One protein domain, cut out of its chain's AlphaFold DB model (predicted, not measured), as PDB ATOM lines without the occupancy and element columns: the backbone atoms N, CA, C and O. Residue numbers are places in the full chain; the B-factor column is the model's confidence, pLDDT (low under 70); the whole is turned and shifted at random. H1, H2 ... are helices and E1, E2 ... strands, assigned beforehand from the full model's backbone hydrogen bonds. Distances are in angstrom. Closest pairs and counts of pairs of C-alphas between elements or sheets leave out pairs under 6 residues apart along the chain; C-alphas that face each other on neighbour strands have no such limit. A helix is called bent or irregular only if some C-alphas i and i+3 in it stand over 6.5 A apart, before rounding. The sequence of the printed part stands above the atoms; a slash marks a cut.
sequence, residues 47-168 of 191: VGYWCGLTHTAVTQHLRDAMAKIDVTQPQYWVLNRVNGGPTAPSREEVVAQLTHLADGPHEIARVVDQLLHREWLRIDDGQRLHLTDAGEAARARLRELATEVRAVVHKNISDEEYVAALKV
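Overview. This is residues 47 to 168 of the 191 residues of an uncharacterized protein of Streptomyces leeuwenhoekii (UniProt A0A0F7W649). Three short helices, H2, H3 and H4, and the small antiparallel hairpin E1 E2 make a head, from which the long helix H5 reaches away as an arm. The long helix H1 crosses the arm slantwise, packing on it with residues 58 to 66, and H6 lies beyond the arm's far end; residues 47 to 53, 155 to 161 and 163 to 168 stick out. The printed part has 122 residues, with named elements in the order H1 H2 H3 H4 E1 E2 H5 H6, mostly helix. It is only just loose, close to compact, with a radius of gyration of the C-alphas of 16.7 A, spanning 51 by 28 by 28 A.

Arrangement. E1, residues 121 to 123, and E2, residues 129 to 131, form a hairpin, antiparallel at 142 degrees; N 122 and O 130 are 2.9 A apart, within hydrogen-bond range. The hub H2, residues 73 to 82, has its C-alpha 82 6.4 A from C-alpha 130 of E2. H2 touches H4, residues 107 to 117, closest at C-alphas 75 and 111, 6.0 A, only just about perpendicular at 71 degrees. H2 and H3, residues 91 to 101, form a helical hairpin, closest at C-alphas 81 and 94, 6.8 A. H5, residues 133 to 153, touches H2 with residues 135 to 142 alone, closest at C-alphas 139 and 79, 6.7 A. H1, residues 47 to 67, touches H5 at a steep tilt of 38 degrees, opposite ways, closest at C-alphas 62 and 149, 6.4 A. H6, residues 159 to 168, is apart from H5. Every O i to N i+4 pair is within hydrogen-bond range in H1, H2, H4, H5 and H6, and 5 of 7 in H3.

Along the chain. H1 begins at C-alpha 47 (143.295, 231.454, 135.272) and is 30.2 A long; H5 is 30.3 A. H3 is irregular, with C-alphas 97 and 100 7.2 A apart. H6 ends at C-alpha 168 (134.284, 230.332, 129.426).

Size, cuts and confidence. The C-alphas of Val 47 and Asp 125, the two farthest apart, are 51.6 A apart. The printed part has no cut and no long link, and no printed residue is under 70 in pLDDT.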
ATOM      1  N   VAL A  47     143.547 231.986 136.626       87.06
ATOM      2  CA  VAL A  47     143.295 231.454 135.272       87.06
ATOM      3  C   VAL A  47     144.472 231.678 134.316       87.06
ATOM      4  O   VAL A  47     144.786 230.804 133.510       87.06
ATOM      5  N   GLY A  48     145.180 232.806 134.442       84.81
ATOM      6  CA  GLY A  48     146.338 233.126 133.602       84.81
ATOM      7  C   GLY A  48     147.466 232.096 133.720       84.81
ATOM      8  O   GLY A  48     148.020 231.678 132.705       84.81
ATOM      9  N   TYR A  49     147.750 231.622 134.939       86.12
ATOM     10  CA  TYR A  49     148.757 230.585 135.172       86.12
ATOM     11  C   TYR A  49     148.375 229.272 134.484       86.12
ATOM     12  O   TYR A  49     149.180 228.694 133.758       86.12
ATOM     13  N   TRP A  50     147.134 228.815 134.669       88.94
ATOM     14  CA  TRP A  50     146.666 227.540 134.123       88.94
ATOM     15  C   TRP A  50     146.567 227.547 132.600       88.94
ATOM     16  O   TRP A  50     146.957 226.571 131.954       88.94
ATOM     17  N   CYS A  51     146.118 228.660 132.014       90.31
ATOM     18  CA  CYS A  51     146.149 228.864 130.569       90.31
ATOM     19  C   CYS A  51     147.586 228.811 130.031       90.31
ATOM     20  O   CYS A  51     147.845 228.095 129.064       90.31
ATOM     21  N   GLY A  52     148.526 229.507 130.680       85.00
ATOM     22  CA  GLY A  52     149.940 229.504 130.295       85.00
ATOM     23  C   GLY A  52     150.593 228.125 130.419       85.00
ATOM     24  O   GLY A  52     151.257 227.667 129.491       85.00
ATOM     25  N   LEU A  53     150.360 227.423 131.531       88.50
ATOM     26  CA  LEU A  53     150.874 226.074 131.761       88.50
ATOM     27  C   LEU A  53     150.333 225.082 130.725       88.50
ATOM     28  O   LEU A  53     151.105 224.321 130.142       88.50
ATOM     29  N   THR A  54     149.024 225.129 130.456       89.81
ATOM     30  CA  THR A  54     148.380 224.287 129.437       89.81
ATOM     31  C   THR A  54     148.977 224.563 128.062       89.81
ATOM     32  O   THR A  54     149.399 223.630 127.383       89.81
ATOM     33  N   HIS A  55     149.082 225.835 127.669       86.62
ATOM     34  CA  HIS A  55     149.679 226.247 126.398       86.62
ATOM     35  C   HIS A  55     151.114 225.721 126.228       86.62
ATOM     36  O   HIS A  55     151.441 225.142 125.189       86.62
ATOM     37  N   THR A  56     151.954 225.869 127.255       86.12
ATOM     38  CA  THR A  56     153.348 225.402 127.235       86.12
ATOM     39  C   THR A  56     153.437 223.884 127.121       86.12
ATOM     40  O   THR A  56     154.129 223.380 126.237       86.12
ATOM     41  N   ALA A  57     152.711 223.142 127.966       90.44
ATOM     42  CA  ALA A  57     152.747 221.680 127.973       90.44
ATOM     43  C   ALA A  57     152.283 221.091 126.632       90.44
ATOM     44  O   ALA A  57     152.923 220.199 126.072       90.44
ATOM     45  N   VAL A  58     151.199 221.642 126.089       88.06
ATOM     46  CA  VAL A  58     150.644 221.267 124.790       88.06
ATOM     47  C   VAL A  58     151.633 221.534 123.653       88.06
ATOM     48  O   VAL A  58     151.877 220.659 122.819       88.06
ATOM     49  N   THR A  59     152.214 222.735 123.616       83.12
ATOM     50  CA  THR A  59     153.147 223.138 122.555       83.12
ATOM     51  C   THR A  59     154.423 222.305 122.594       83.12
ATOM     52  O   THR A  59     154.909 221.889 121.542       83.12
ATOM     53  N   GLN A  60     154.946 222.008 123.788       88.06
ATOM     54  CA  GLN A  60     156.112 221.142 123.939       88.06
ATOM     55  C   GLN A  60     155.813 219.720 123.458       88.06
ATOM     56  O   GLN A  60     156.563 219.188 122.645       88.06
ATOM     57  N   HIS A  61     154.683 219.140 123.877       88.75
ATOM     58  CA  HIS A  61     154.295 217.790 123.463       88.75
ATOM     59  C   HIS A  61     154.183 217.664 121.939       88.75
ATOM     60  O   HIS A  61     154.657 216.688 121.355       88.75
ATOM     61  N   LEU A  62     153.610 218.673 121.279       85.25
ATOM     62  CA  LEU A  62     153.592 218.737 119.824       85.25
ATOM     63  C   LEU A  62     155.007 218.799 119.240       85.25
ATOM     64  O   LEU A  62     155.310 218.033 118.331       85.25
ATOM     65  N   ARG A  63     155.849 219.729 119.705       86.31
ATOM     66  CA  ARG A  63     157.207 219.915 119.167       86.31
ATOM     67  C   ARG A  63     158.024 218.628 119.287       86.31
ATOM     68  O   ARG A  63     158.664 218.233 118.317       86.31
ATOM     69  N   ASP A  64     157.908 217.930 120.414       90.44
ATOM     70  CA  ASP A  64     158.529 216.622 120.633       90.44
ATOM     71  C   ASP A  64     157.995 215.567 119.657       90.44
ATOM     72  O   ASP A  64     158.746 214.745 119.135       90.44
ATOM     73  N   ALA A  65     156.689 215.584 119.384       88.88
ATOM     74  CA  ALA A  65     156.064 214.682 118.428       88.88
ATOM     75  C   ALA A  65     156.529 214.971 116.984       88.88
ATOM     76  O   ALA A  65     156.817 214.039 116.235       88.88
ATOM     77  N   MET A  66     156.674 216.244 116.602       89.31
ATOM     78  CA  MET A  66     157.155 216.649 115.272       89.31
ATOM     79  C   MET A  66     158.633 216.300 115.070       89.31
ATOM     80  O   MET A  66     159.020 215.851 113.989       89.31
ATOM     81  N   ALA A  67     159.446 216.426 116.120       90.56
ATOM     82  CA  ALA A  67     160.854 216.050 116.087       90.56
ATOM     83  C   ALA A  67     161.056 214.560 115.749       90.56
ATOM     84  O   ALA A  67     162.008 214.223 115.055       90.56
ATOM     85  N   LYS A  68     160.132 213.669 116.147       90.38
ATOM     86  CA  LYS A  68     160.193 212.227 115.823       90.38
ATOM     87  C   LYS A  68     160.067 211.913 114.331       90.38
ATOM     88  O   LYS A  68     160.385 210.800 113.927       90.38
ATOM     89  N   ILE A  69     159.570 212.855 113.530       88.69
ATOM     90  CA  ILE A  69     159.431 212.717 112.074       88.69
ATOM     91  C   ILE A  69     160.332 213.698 111.312       88.69
ATOM     92  O   ILE A  69     160.095 213.966 110.133       88.69
ATOM     93  N   ASP A  70     161.351 214.240 111.988       90.12
ATOM     94  CA  ASP A  70     162.305 215.211 111.452       90.12
ATOM     95  C   ASP A  70     161.619 216.441 110.835       90.12
ATOM     96  O   ASP A  70     161.973 216.882 109.735       90.12
ATOM     97  N   VAL A  71     160.597 216.972 111.516       90.88
ATOM     98  CA  VAL A  71     159.906 218.204 111.115       90.88
ATOM     99  C   VAL A  71     159.960 219.237 112.230       90.88
ATOM    100  O   VAL A  71     159.730 218.933 113.397       90.88
ATOM    101  N   THR A  72     160.199 220.492 111.854       90.50
ATOM    102  CA  THR A  72     160.113 221.635 112.769       90.50
ATOM    103  C   THR A  72     158.782 222.382 112.638       90.50
ATOM    104  O   THR A  72     158.079 222.303 111.627       90.50
ATOM    105  N   GLN A  73     158.428 223.160 113.661       87.06
ATOM    106  CA  GLN A  73     157.219 223.989 113.652       87.06
ATOM    107  C   GLN A  73     157.181 225.003 112.479       87.06
ATOM    108  O   GLN A  73     156.170 225.028 111.770       87.06
ATOM    109  N   PRO A  74     158.266 225.740 112.162       90.94
ATOM    110  CA  PRO A  74     158.322 226.585 110.967       90.94
ATOM    111  C   PRO A  74     158.112 225.829 109.648       90.94
ATOM    112  O   PRO A  74     157.415 226.319 108.758       90.94
ATOM    113  N   GLN A  75     158.663 224.615 109.518       92.62
ATOM    114  CA  GLN A  75     158.456 223.781 108.328       92.62
ATOM    115  C   GLN A  75     156.977 223.415 108.160       92.62
ATOM    116  O   GLN A  75     156.431 223.533 107.065       92.62
ATOM    117  N   TYR A  76     156.296 223.050 109.248       89.56
ATOM    118  CA  TYR A  76     154.853 222.803 109.233       89.56
ATOM    119  C   TYR A  76     154.046 224.035 108.798       89.56
ATOM    120  O   TYR A  76     153.108 223.896 108.005       89.56
ATOM    121  N   TRP A  77     154.389 225.235 109.277       90.44
ATOM    122  CA  TRP A  77     153.707 226.463 108.856       90.44
ATOM    123  C   TRP A  77     153.843 226.698 107.354       90.44
ATOM    124  O   TRP A  77     152.839 226.949 106.685       90.44
ATOM    125  N   VAL A  78     155.052 226.543 106.809       93.38
ATOM    126  CA  VAL A  78     155.304 226.703 105.372       93.38
ATOM    127  C   VAL A  78     154.523 225.672 104.550       93.38
ATOM    128  O   VAL A  78     153.806 226.062 103.629       93.38
ATOM    129  N   LEU A  79     154.574 224.381 104.907       92.12
ATOM    130  CA  LEU A  79     153.857 223.319 104.184       92.12
ATOM    131  C   LEU A  79     152.341 223.568 104.145       92.12
ATOM    132  O   LEU A  79     151.703 223.431 103.099       92.12
ATOM    133  N   ASN A  80     151.745 223.981 105.267       87.94
ATOM    134  CA  ASN A  80     150.313 224.285 105.292       87.94
ATOM    135  C   ASN A  80     149.966 225.594 104.605       87.94
ATOM    136  O   ASN A  80     148.872 225.698 104.052       87.94
ATOM    137  N   ARG A  81     150.861 226.586 104.625       89.44
ATOM    138  CA  ARG A  81     150.624 227.841 103.918       89.44
ATOM    139  C   ARG A  81     150.597 227.630 102.409       89.44
ATOM    140  O   ARG A  81     149.716 228.194 101.759       89.44
ATOM    141  N   VAL A  82     151.506 226.806 101.887       89.94
ATOM    142  CA  VAL A  82     151.565 226.429 100.467       89.94
ATOM    143  C   VAL A  82     150.308 225.662 100.043       89.94
ATOM    144  O   VAL A  82     149.735 225.971  99.005       89.94
ATOM    145  N   ASN A  83     149.798 224.752 100.880       86.06
ATOM    146  CA  ASN A  83     148.558 224.011 100.603       86.06
ATOM    147  C   ASN A  83     147.259 224.774 100.954       86.06
ATOM    148  O   ASN A  83     146.158 224.244 100.811       86.06
ATOM    149  N   GLY A  84     147.353 225.972 101.531       74.00
ATOM    150  CA  GLY A  84     146.231 226.606 102.234       74.00
ATOM    151  C   GLY A  84     145.236 227.359 101.350       74.00
ATOM    152  O   GLY A  84     144.166 227.724 101.836       74.00
ATOM    153  N   GLY A  85     145.576 227.627 100.087       72.69
ATOM    154  CA  GLY A  85     144.802 228.502  99.206       72.69
ATOM    155  C   GLY A  85     144.491 227.888  97.839       72.69
ATOM    156  O   GLY A  85     145.122 226.911  97.446       72.69
ATOM    157  N   PRO A  86     143.537 228.478  97.094       75.25
ATOM    158  CA  PRO A  86     143.207 228.049  95.732       75.25
ATOM    159  C   PRO A  86     144.347 228.313  94.737       75.25
ATOM    160  O   PRO A  86     144.404 227.680  93.687       75.25
ATOM    161  N   THR A  87     145.256 229.230  95.079       86.81
ATOM    162  CA  THR A  87     146.421 229.600  94.276       86.81
ATOM    163  C   THR A  87     147.689 229.323  95.072       86.81
ATOM    164  O   THR A  87     147.797 229.730  96.233       86.81
ATOM    165  N   ALA A  88     148.649 228.658  94.430       92.12
ATOM    166  CA  ALA A  88     149.982 228.436  94.971       92.12
ATOM    167  C   ALA A  88     150.685 229.785  95.242       92.12
ATOM    168  O   ALA A  88     150.727 230.626  94.338       92.12
ATOM    169  N   PRO A  89     151.209 230.023  96.460       95.19
ATOM    170  CA  PRO A  89     151.835 231.294  96.803       95.19
ATOM    171  C   PRO A  89     153.260 231.400  96.247       95.19
ATOM    172  O   PRO A  89     153.929 230.393  96.008       95.19
ATOM    173  N   SER A  90     153.761 232.621  96.080       96.44
ATOM    174  CA  SER A  90     155.186 232.867  95.845       96.44
ATOM    175  C   SER A  90     156.000 232.701  97.136       96.44
ATOM    176  O   SER A  90     155.468 232.703  98.250       96.44
ATOM    177  N   ARG A  91     157.328 232.601  97.003       96.44
ATOM    178  CA  ARG A  91     158.248 232.611  98.153       96.44
ATOM    179  C   ARG A  91     158.058 233.851  99.027       96.44
ATOM    180  O   ARG A  91     157.992 233.735 100.248       96.44
ATOM    181  N   GLU A  92     157.985 235.023  98.407       95.56
ATOM    182  CA  GLU A  92     157.860 236.305  99.108       95.56
ATOM    183  C   GLU A  92     156.549 236.387  99.887       95.56
ATOM    184  O   GLU A  92     156.545 236.811 101.040       95.56
ATOM    185  N   GLU A  93     155.452 235.897  99.305       94.62
ATOM    186  CA  GLU A  93     154.149 235.844  99.968       94.62
ATOM    187  C   GLU A  93     154.174 234.945 101.210       94.62
ATOM    188  O   GLU A  93     153.613 235.319 102.241       94.62
ATOM    189  N   VAL A  94     154.826 233.778 101.136       94.38
ATOM    190  CA  VAL A  94     154.976 232.871 102.288       94.38
ATOM    191  C   VAL A  94     155.816 233.520 103.388       94.38
ATOM    192  O   VAL A  94     155.416 233.489 104.552       94.38
ATOM    193  N   VAL A  95     156.952 234.130 103.033       94.81
ATOM    194  CA  VAL A  95     157.834 234.811 103.993       94.81
ATOM    195  C   VAL A  95     157.097 235.960 104.672       94.81
ATOM    196  O   VAL A  95     156.992 235.971 105.896       94.81
ATOM    197  N   ALA A  96     156.505 236.874 103.902       93.06
ATOM    198  CA  ALA A  96     155.790 238.031 104.441       93.06
ATOM    199  C   ALA A  96     154.679 237.630 105.424       93.06
ATOM    200  O   ALA A  96     154.465 238.296 106.434       93.06
ATOM    201  N   GLN A  97     153.994 236.518 105.156       89.75
ATOM    202  CA  GLN A  97     152.876 236.066 105.979       89.75
ATOM    203  C   GLN A  97     153.295 235.315 107.238       89.75
ATOM    204  O   GLN A  97     152.533 235.309 108.196       89.75
ATOM    205  N   LEU A  98     154.468 234.683 107.264       90.06
ATOM    206  CA  LEU A  98     154.882 233.841 108.389       90.06
ATOM    207  C   LEU A  98     155.999 234.453 109.238       90.06
ATOM    208  O   LEU A  98     156.191 234.005 110.359       90.06
ATOM    209  N   THR A  99     156.715 235.477 108.761       90.88
ATOM    210  CA  THR A  99     157.852 236.058 109.499       90.88
ATOM    211  C   THR A  99     157.474 236.577 110.887       90.88
ATOM    212  O   THR A  99     158.266 236.442 111.809       90.88
ATOM    213  N   HIS A 100     156.265 237.110 111.075       85.25
ATOM    214  CA  HIS A 100     155.801 237.567 112.394       85.25
ATOM    215  C   HIS A 100     155.637 236.435 113.429       85.25
ATOM    216  O   HIS A 100     155.467 236.713 114.610       85.25
ATOM    217  N   LEU A 101     155.657 235.176 112.982       80.56
ATOM    218  CA  LEU A 101     155.555 233.980 113.822       80.56
ATOM    219  C   LEU A 101     156.915 233.355 114.134       80.56
ATOM    220  O   LEU A 101     156.989 232.438 114.944       80.56
ATOM    221  N   ALA A 102     157.950 233.784 113.423       85.06
ATOM    222  CA  ALA A 102     159.288 233.233 113.497       85.06
ATOM    223  C   ALA A 102     160.134 233.961 114.547       85.06
ATOM    224  O   ALA A 102     159.925 235.144 114.812       85.06
ATOM    225  N   ASP A 103     161.157 233.279 115.055       83.19
ATOM    226  CA  ASP A 103     162.114 233.830 116.020       83.19
ATOM    227  C   ASP A 103     163.054 234.858 115.361       83.19
ATOM    228  O   ASP A 103     163.759 235.612 116.034       83.19
ATOM    229  N   GLY A 104     163.093 234.911 114.023       85.94
ATOM    230  CA  GLY A 104     163.878 235.909 113.311       85.94
ATOM    231  C   GLY A 104     163.441 236.185 111.870       85.94
ATOM    232  O   GLY A 104     162.862 235.329 111.196       85.94
ATOM    233  N   PRO A 105     163.818 237.360 111.331       87.94
ATOM    234  CA  PRO A 105     163.318 237.877 110.052       87.94
ATOM    235  C   PRO A 105     163.682 237.023 108.828       87.94
ATOM    236  O   PRO A 105     163.059 237.138 107.776       87.94
ATOM    237  N   HIS A 106     164.695 236.164 108.948       93.75
ATOM    238  CA  HIS A 106     165.181 235.311 107.861       93.75
ATOM    239  C   HIS A 106     164.855 233.830 108.055       93.75
ATOM    240  O   HIS A 106     165.209 233.015 107.205       93.75
ATOM    241  N   GLU A 107     164.218 233.451 109.162       94.44
ATOM    242  CA  GLU A 107     163.975 232.046 109.476       94.44
ATOM    243  C   GLU A 107     163.074 231.382 108.433       94.44
ATOM    244  O   GLU A 107     163.459 230.366 107.859       94.44
ATOM    245  N   ILE A 108     161.933 231.996 108.105       95.94
ATOM    246  CA  ILE A 108     160.999 231.438 107.119       95.94
ATOM    247  C   ILE A 108     161.652 231.295 105.745       95.94
ATOM    248  O   ILE A 108     161.459 230.285 105.074       95.94
ATOM    249  N   ALA A 109     162.471 232.266 105.333       97.06
ATOM    250  CA  ALA A 109     163.196 232.179 104.069       97.06
ATOM    251  C   ALA A 109     164.130 230.954 104.042       97.06
ATOM    252  O   ALA A 109     164.085 230.183 103.085       97.06
ATOM    253  N   ARG A 110     164.898 230.722 105.119       97.38
ATOM    254  CA  ARG A 110     165.757 229.532 105.248       97.38
ATOM    255  C   ARG A 110     164.947 228.237 105.279       97.38
ATOM    256  O   ARG A 110     165.380 227.235 104.722       97.38
ATOM    257  N   VAL A 111     163.782 228.241 105.919       97.25
ATOM    258  CA  VAL A 111     162.886 227.078 105.972       97.25
ATOM    259  C   VAL A 111     162.368 226.725 104.580       97.25
ATOM    260  O   VAL A 111     162.359 225.550 104.220       97.25
ATOM    261  N   VAL A 112     161.986 227.716 103.769       97.75
ATOM    262  CA  VAL A 112     161.603 227.482 102.367       97.75
ATOM    263  C   VAL A 112     162.768 226.858 101.589       97.75
ATOM    264  O   VAL A 112     162.555 225.863 100.902       97.75
ATOM    265  N   ASP A 113     163.995 227.369 101.746       97.94
ATOM    266  CA  ASP A 113     165.190 226.793 101.104       97.94
ATOM    267  C   ASP A 113     165.431 225.336 101.511       97.94
ATOM    268  O   ASP A 113     165.685 224.483 100.662       97.94
ATOM    269  N   GLN A 114     165.301 225.022 102.801       97.44
ATOM    270  CA  GLN A 114     165.435 223.655 103.309       97.44
ATOM    271  C   GLN A 114     164.383 222.716 102.711       97.44
ATOM    272  O   GLN A 114     164.699 221.585 102.352       97.44
ATOM    273  N   LEU A 115     163.134 223.171 102.596       97.56
ATOM    274  CA  LEU A 115     162.039 222.369 102.052       97.56
ATOM    275  C   LEU A 115     162.152 222.163 100.535       97.56
ATOM    276  O   LEU A 115     161.754 221.108 100.044       97.56
ATOM    277  N   LEU A 116     162.718 223.130  99.806       97.94
ATOM    278  CA  LEU A 116     163.096 222.966  98.400       97.94
ATOM    279  C   LEU A 116     164.247 221.965  98.257       97.94
ATOM    280  O   LEU A 116     164.171 221.055  97.440       97.94
ATOM    281  N   HIS A 117     165.283 222.086  99.091       97.38
ATOM    282  CA  HIS A 117     166.426 221.172  99.082       97.38
ATOM    283  C   HIS A 117     166.040 219.727  99.436       97.38
ATOM    284  O   HIS A 117     166.587 218.789  98.869       97.38
ATOM    285  N   ARG A 118     165.070 219.540 100.342       95.56
ATOM    286  CA  ARG A 118     164.504 218.228 100.710       95.56
ATOM    287  C   ARG A 118     163.479 217.705  99.696       95.56
ATOM    288  O   ARG A 118     162.863 216.672  99.940       95.56
ATOM    289  N   GLU A 119     163.246 218.439  98.608       97.06
ATOM    290  CA  GLU A 119     162.269 218.113  97.564       97.06
ATOM    291  C   GLU A 119     160.840 217.948  98.098       97.06
ATOM    292  O   GLU A 119     160.032 217.208  97.541       97.06
ATOM    293  N   TRP A 120     160.498 218.624  99.195       97.44
ATOM    294  CA  TRP A 120     159.123 218.693  99.707       97.44
ATOM    295  C   TRP A 120     158.348 219.841  99.065       97.44
ATOM    296  O   TRP A 120     157.122 219.796  98.961       97.44
ATOM    297  N   LEU A 121     159.076 220.857  98.607       97.81
ATOM    298  CA  LEU A 121     158.564 221.923  97.767       97.81
ATOM    299  C   LEU A 121     159.248 221.892  96.405       97.81
ATOM    300  O   LEU A 121     160.392 221.464  96.272       97.81
ATOM    301  N   ARG A 122     158.554 222.430  95.409       97.19
ATOM    302  CA  ARG A 122     159.110 222.797  94.106       97.19
ATOM    303  C   ARG A 122     158.625 224.185  93.709       97.19
ATOM    304  O   ARG A 122     157.565 224.620  94.159       97.19
ATOM    305  N   ILE A 123     159.388 224.850  92.851       96.81
ATOM    306  CA  ILE A 123     158.998 226.114  92.224       96.81
ATOM    307  C   ILE A 123     158.619 225.825  90.770       96.81
ATOM    308  O   ILE A 123     159.317 225.069  90.098       96.81
ATOM    309  N   ASP A 124     157.497 226.372  90.304       94.81
ATOM    310  CA  ASP A 124     157.106 226.311  88.890       94.81
ATOM    311  C   ASP A 124     157.670 227.486  88.063       94.81
ATOM    312  O   ASP A 124     158.294 228.409  88.593       94.81
ATOM    313  N   ASP A 125     157.417 227.480  86.751       93.06
ATOM    314  CA  ASP A 125     157.862 228.543  85.835       93.06
ATOM    315  C   ASP A 125     157.314 229.930  86.219       93.06
ATOM    316  O   ASP A 125     157.931 230.958  85.942       93.06
ATOM    317  N   GLY A 126     156.172 229.966  86.911       94.19
ATOM    318  CA  GLY A 126     155.548 231.170  87.449       94.19
ATOM    319  C   GLY A 126     156.097 231.612  88.807       94.19
ATOM    320  O   GLY A 126     155.510 232.500  89.426       94.19
ATOM    321  N   GLN A 127     157.187 231.019  89.304       94.62
ATOM    322  CA  GLN A 127     157.763 231.304  90.625       94.62
ATOM    323  C   GLN A 127     156.797 231.033  91.794       94.62
ATOM    324  O   GLN A 127     156.840 231.706  92.829       94.62
ATOM    325  N   ARG A 128     155.898 230.054  91.637       96.25
ATOM    326  CA  ARG A 128     154.967 229.614  92.684       96.25
ATOM    327  C   ARG A 128     155.455 228.343  93.357       96.25
ATOM    328  O   ARG A 128     155.989 227.448  92.709       96.25
ATOM    329  N   LEU A 129     155.262 228.280  94.670       97.44
ATOM    330  CA  LEU A 129     155.612 227.137  95.500       97.44
ATOM    331  C   LEU A 129     154.499 226.096  95.454       97.44
ATOM    332  O   LEU A 129     153.349 226.396  95.758       97.44
ATOM    333  N   HIS A 130     154.869 224.858  95.151       96.31
ATOM    334  CA  HIS A 130     153.972 223.706  95.158       96.31
ATOM    335  C   HIS A 130     154.530 222.615  96.055       96.31
ATOM    336  O   HIS A 130     155.747 222.425  96.113       96.31
ATOM    337  N   LEU A 131     153.644 221.861  96.704       95.69
ATOM    338  CA  LEU A 131     154.033 220.602  97.327       95.69
ATOM    339  C   LEU A 131     154.363 219.576  96.240       95.69
ATOM    340  O   LEU A 131     153.701 219.497  95.203       95.69
ATOM    341  N   THR A 132     155.409 218.801  96.486       97.25
ATOM    342  CA  THR A 132     155.655 217.548  95.769       97.25
ATOM    343  C   THR A 132     154.853 216.421  96.422       97.25
ATOM    344  O   THR A 132     154.315 216.591  97.517       97.25
ATOM    345  N   ASP A 133     154.838 215.235  95.812       96.12
ATOM    346  CA  ASP A 133     154.229 214.048  96.429       96.12
ATOM    347  C   ASP A 133     154.879 213.713  97.785       96.12
ATOM    348  O   ASP A 133     154.196 213.359  98.747       96.12
ATOM    349  N   ALA A 134     156.201 213.896  97.900       95.31
ATOM    350  CA  ALA A 134     156.929 213.714  99.155       95.31
ATOM    351  C   ALA A 134     156.537 214.763 100.212       95.31
ATOM    352  O   ALA A 134     156.368 214.423 101.388       95.31
ATOM    353  N   GLY A 135     156.357 216.020  99.794       94.56
ATOM    354  CA  GLY A 135     155.876 217.101 100.650       94.56
ATOM    355  C   GLY A 135     154.446 216.878 101.139       94.56
ATOM    356  O   GLY A 135     154.170 217.071 102.324       94.56
ATOM    357  N   GLU A 136     153.550 216.403 100.269       92.62
ATOM    358  CA  GLU A 136     152.177 216.063 100.659       92.62
ATOM    359  C   GLU A 136     152.155 214.865 101.615       92.62
ATOM    360  O   GLU A 136     151.468 214.906 102.634       92.62
ATOM    361  N   ALA A 137     152.973 213.835 101.374       92.88
ATOM    362  CA  ALA A 137     153.105 212.709 102.298       92.88
ATOM    363  C   ALA A 137     153.623 213.149 103.681       92.88
ATOM    364  O   ALA A 137     153.133 212.684 104.711       92.88
ATOM    365  N   ALA A 138     154.594 214.068 103.735       91.69
ATOM    366  CA  ALA A 138     155.067 214.643 104.994       91.69
ATOM    367  C   ALA A 138     153.980 215.457 105.707       91.69
ATOM    368  O   ALA A 138     153.792 215.330 106.918       91.69
ATOM    369  N   ARG A 139     153.219 216.250 104.951       88.19
ATOM    370  CA  ARG A 139     152.082 217.012 105.464       88.19
ATOM    371  C   ARG A 139     150.970 216.107 106.004       88.19
ATOM    372  O   ARG A 139     150.401 216.412 107.053       88.19
ATOM    373  N   ALA A 140     150.678 214.994 105.335       89.19
ATOM    374  CA  ALA A 140     149.712 214.004 105.802       89.19
ATOM    375  C   ALA A 140     150.139 213.396 107.149       89.19
ATOM    376  O   ALA A 140     149.353 213.419 108.095       89.19
ATOM    377  N   ARG A 141     151.412 212.992 107.289       90.12
ATOM    378  CA  ARG A 141     151.968 212.517 108.573       90.12
ATOM    379  C   ARG A 141     151.859 213.565 109.682       90.12
ATOM    380  O   ARG A 141     151.480 213.246 110.802       90.12
ATOM    381  N   LEU A 142     152.125 214.838 109.376       87.00
ATOM    382  CA  LEU A 142     151.949 215.938 110.336       87.00
ATOM    383  C   LEU A 142     150.491 216.106 110.780       87.00
ATOM    384  O   LEU A 142     150.222 216.459 111.927       87.00
ATOM    385  N   ARG A 143     149.536 215.858 109.883       83.88
ATOM    386  CA  ARG A 143     148.106 215.911 110.201       83.88
ATOM    387  C   ARG A 143     147.671 214.745 111.092       83.88
ATOM    388  O   ARG A 143     146.846 214.949 111.984       83.88
ATOM    389  N   GLU A 144     148.199 213.551 110.857       88.19
ATOM    390  CA  GLU A 144     147.983 212.385 111.720       88.19
ATOM    391  C   GLU A 144     148.543 212.653 113.120       88.19
ATOM    392  O   GLU A 144     147.797 212.596 114.094       88.19
ATOM    393  N   LEU A 145     149.789 213.121 113.202       88.75
ATOM    394  CA  LEU A 145     150.438 213.529 114.448       88.75
ATOM    395  C   LEU A 145     149.612 214.563 115.230       88.75
ATOM    396  O   LEU A 145     149.391 214.435 116.430       88.75
ATOM    397  N   ALA A 146     149.105 215.590 114.547       82.06
ATOM    398  CA  ALA A 146     148.240 216.595 115.157       82.06
ATOM    399  C   ALA A 146     146.945 215.999 115.725       82.06
ATOM    400  O   ALA A 146     146.427 216.463 116.743       82.06
ATOM    401  N   THR A 147     146.410 214.978 115.056       85.69
ATOM    402  CA  THR A 147     145.211 214.262 115.495       85.69
ATOM    403  C   THR A 147     145.505 213.440 116.749       85.69
ATOM    404  O   THR A 147     144.706 213.461 117.684       85.69
ATOM    405  N   GLU A 148     146.666 212.789 116.814       89.06
ATOM    406  CA  GLU A 148     147.133 212.061 117.999       89.06
ATOM    407  C   GLU A 148     147.359 212.998 119.189       89.06
ATOM    408  O   GLU A 148     146.841 212.746 120.276       89.06
ATOM    409  N   VAL A 149     148.046 214.126 118.980       87.69
ATOM    410  CA  VAL A 149     148.242 215.157 120.013       87.69
ATOM    411  C   VAL A 149     146.896 215.657 120.534       87.69
ATOM    412  O   VAL A 149     146.696 215.749 121.745       87.69
ATOM    413  N   ARG A 150     145.930 215.912 119.642       85.62
ATOM    414  CA  ARG A 150     144.572 216.288 120.053       85.62
ATOM    415  C   ARG A 150     143.919 215.200 120.906       85.62
ATOM    416  O   ARG A 150     143.287 215.527 121.904       85.62
ATOM    417  N   ALA A 151     144.058 213.928 120.535       89.94
ATOM    418  CA  ALA A 151     143.500 212.821 121.307       89.94
ATOM    419  C   ALA A 151     144.125 212.719 122.710       89.94
ATOM    420  O   ALA A 151     143.403 212.485 123.676       89.94
ATOM    421  N   VAL A 152     145.435 212.956 122.840       92.44
ATOM    422  CA  VAL A 152     146.125 213.015 124.141       92.44
ATOM    423  C   VAL A 152     145.576 214.153 124.998       92.44
ATOM    424  O   VAL A 152     145.282 213.948 126.172       92.44
ATOM    425  N   VAL A 153     145.390 215.333 124.409       89.38
ATOM    426  CA  VAL A 153     144.920 216.533 125.120       89.38
ATOM    427  C   VAL A 153     143.460 216.408 125.553       89.38
ATOM    428  O   VAL A 153     143.091 216.909 126.607       89.38
ATOM    429  N   HIS A 154     142.638 215.711 124.769       90.88
ATOM    430  CA  HIS A 154     141.239 215.419 125.092       90.88
ATOM    431  C   HIS A 154     141.056 214.162 125.956       90.88
ATOM    432  O   HIS A 154     139.926 213.801 126.288       90.88
ATOM    433  N   LYS A 155     142.129 213.443 126.301       94.69
ATOM    434  CA  LYS A 155     142.015 212.199 127.060       94.69
ATOM    435  C   LYS A 155     141.348 212.472 128.410       94.69
ATOM    436  O   LYS A 155     141.835 213.286 129.184       94.69
ATOM    437  N   ASN A 156     140.279 211.730 128.701       95.94
ATOM    438  CA  ASN A 156     139.446 211.884 129.902       95.94
ATOM    439  C   ASN A 156     138.726 213.242 130.010       95.94
ATOM    440  O   ASN A 156     138.369 213.646 131.111       95.94
ATOM    441  N   ILE A 157     138.508 213.930 128.888       95.38
ATOM    442  CA  ILE A 157     137.701 215.149 128.809       95.38
ATOM    443  C   ILE A 157     136.575 214.881 127.814       95.38
ATOM    444  O   ILE A 157     136.834 214.562 126.651       95.38
ATOM    445  N   SER A 158     135.325 214.986 128.259       93.38
ATOM    446  CA  SER A 158     134.174 214.888 127.353       93.38
ATOM    447  C   SER A 158     134.121 216.078 126.386       93.38
ATOM    448  O   SER A 158     134.653 217.161 126.658       93.38
ATOM    449  N   ASP A 159     133.451 215.902 125.246       89.75
ATOM    450  CA  ASP A 159     133.261 217.002 124.297       89.75
ATOM    451  C   ASP A 159     132.457 218.149 124.941       89.75
ATOM    452  O   ASP A 159     132.737 219.323 124.687       89.75
ATOM    453  N   GLU A 160     131.508 217.835 125.828       94.69
ATOM    454  CA  GLU A 160     130.715 218.809 126.577       94.69
ATOM    455  C   GLU A 160     131.573 219.656 127.525       94.69
ATOM    456  O   GLU A 160     131.466 220.888 127.504       94.69
ATOM    457  N   GLU A 161     132.442 219.025 128.322       95.25
ATOM    458  CA  GLU A 161     133.363 219.716 129.238       95.25
ATOM    459  C   GLU A 161     134.335 220.611 128.471       95.25
ATOM    460  O   GLU A 161     134.514 221.784 128.810       95.25
ATOM    461  N   TYR A 162     134.911 220.095 127.384       91.69
ATOM    462  CA  TYR A 162     135.831 220.860 126.552       91.69
ATOM    463  C   TYR A 162     135.145 222.076 125.909       91.69
ATOM    464  O   TYR A 162     135.673 223.193 125.919       91.69
ATOM    465  N   VAL A 163     133.927 221.896 125.383       93.56
ATOM    466  CA  VAL A 163     133.122 222.997 124.830       93.56
ATOM    467  C   VAL A 163     132.765 224.018 125.911       93.56
ATOM    468  O   VAL A 163     132.791 225.222 125.634       93.56
ATOM    469  N   ALA A 164     132.434 223.579 127.127       95.75
ATOM    470  CA  ALA A 164     132.152 224.470 128.248       95.75
ATOM    471  C   ALA A 164     133.384 225.312 128.618       95.75
ATOM    472  O   ALA A 164     133.272 226.540 128.690       95.75
ATOM    473  N   ALA A 165     134.561 224.691 128.737       93.44
ATOM    474  CA  ALA A 165     135.820 225.381 129.007       93.44
ATOM    475  C   ALA A 165     136.128 226.448 127.941       93.44
ATOM    476  O   ALA A 165     136.352 227.616 128.269       93.44
ATOM    477  N   LEU A 166     136.031 226.105 126.650       92.81
ATOM    478  CA  LEU A 166     136.252 227.070 125.565       92.81
ATOM    479  C   LEU A 166     135.232 228.215 125.561       92.81
ATOM    480  O   LEU A 166     135.581 229.350 125.233       92.81
ATOM    481  N   LYS A 167     133.967 227.956 125.913       94.31
ATOM    482  CA  LYS A 167     132.956 229.015 126.054       94.31
ATOM    483  C   LYS A 167     133.316 229.986 127.179       94.31
ATOM    484  O   LYS A 167     133.124 231.186 126.997       94.31
ATOM    485  N   VAL A 168     133.828 229.492 128.307       95.12
ATOM    486  CA  VAL A 168     134.284 230.332 129.426       95.12
ATOM    487  C   VAL A 168     135.480 231.184 129.006       95.12
ATOM    488  O   VAL A 168     135.412 232.403 129.135       95.12
TER     489      VAL A 168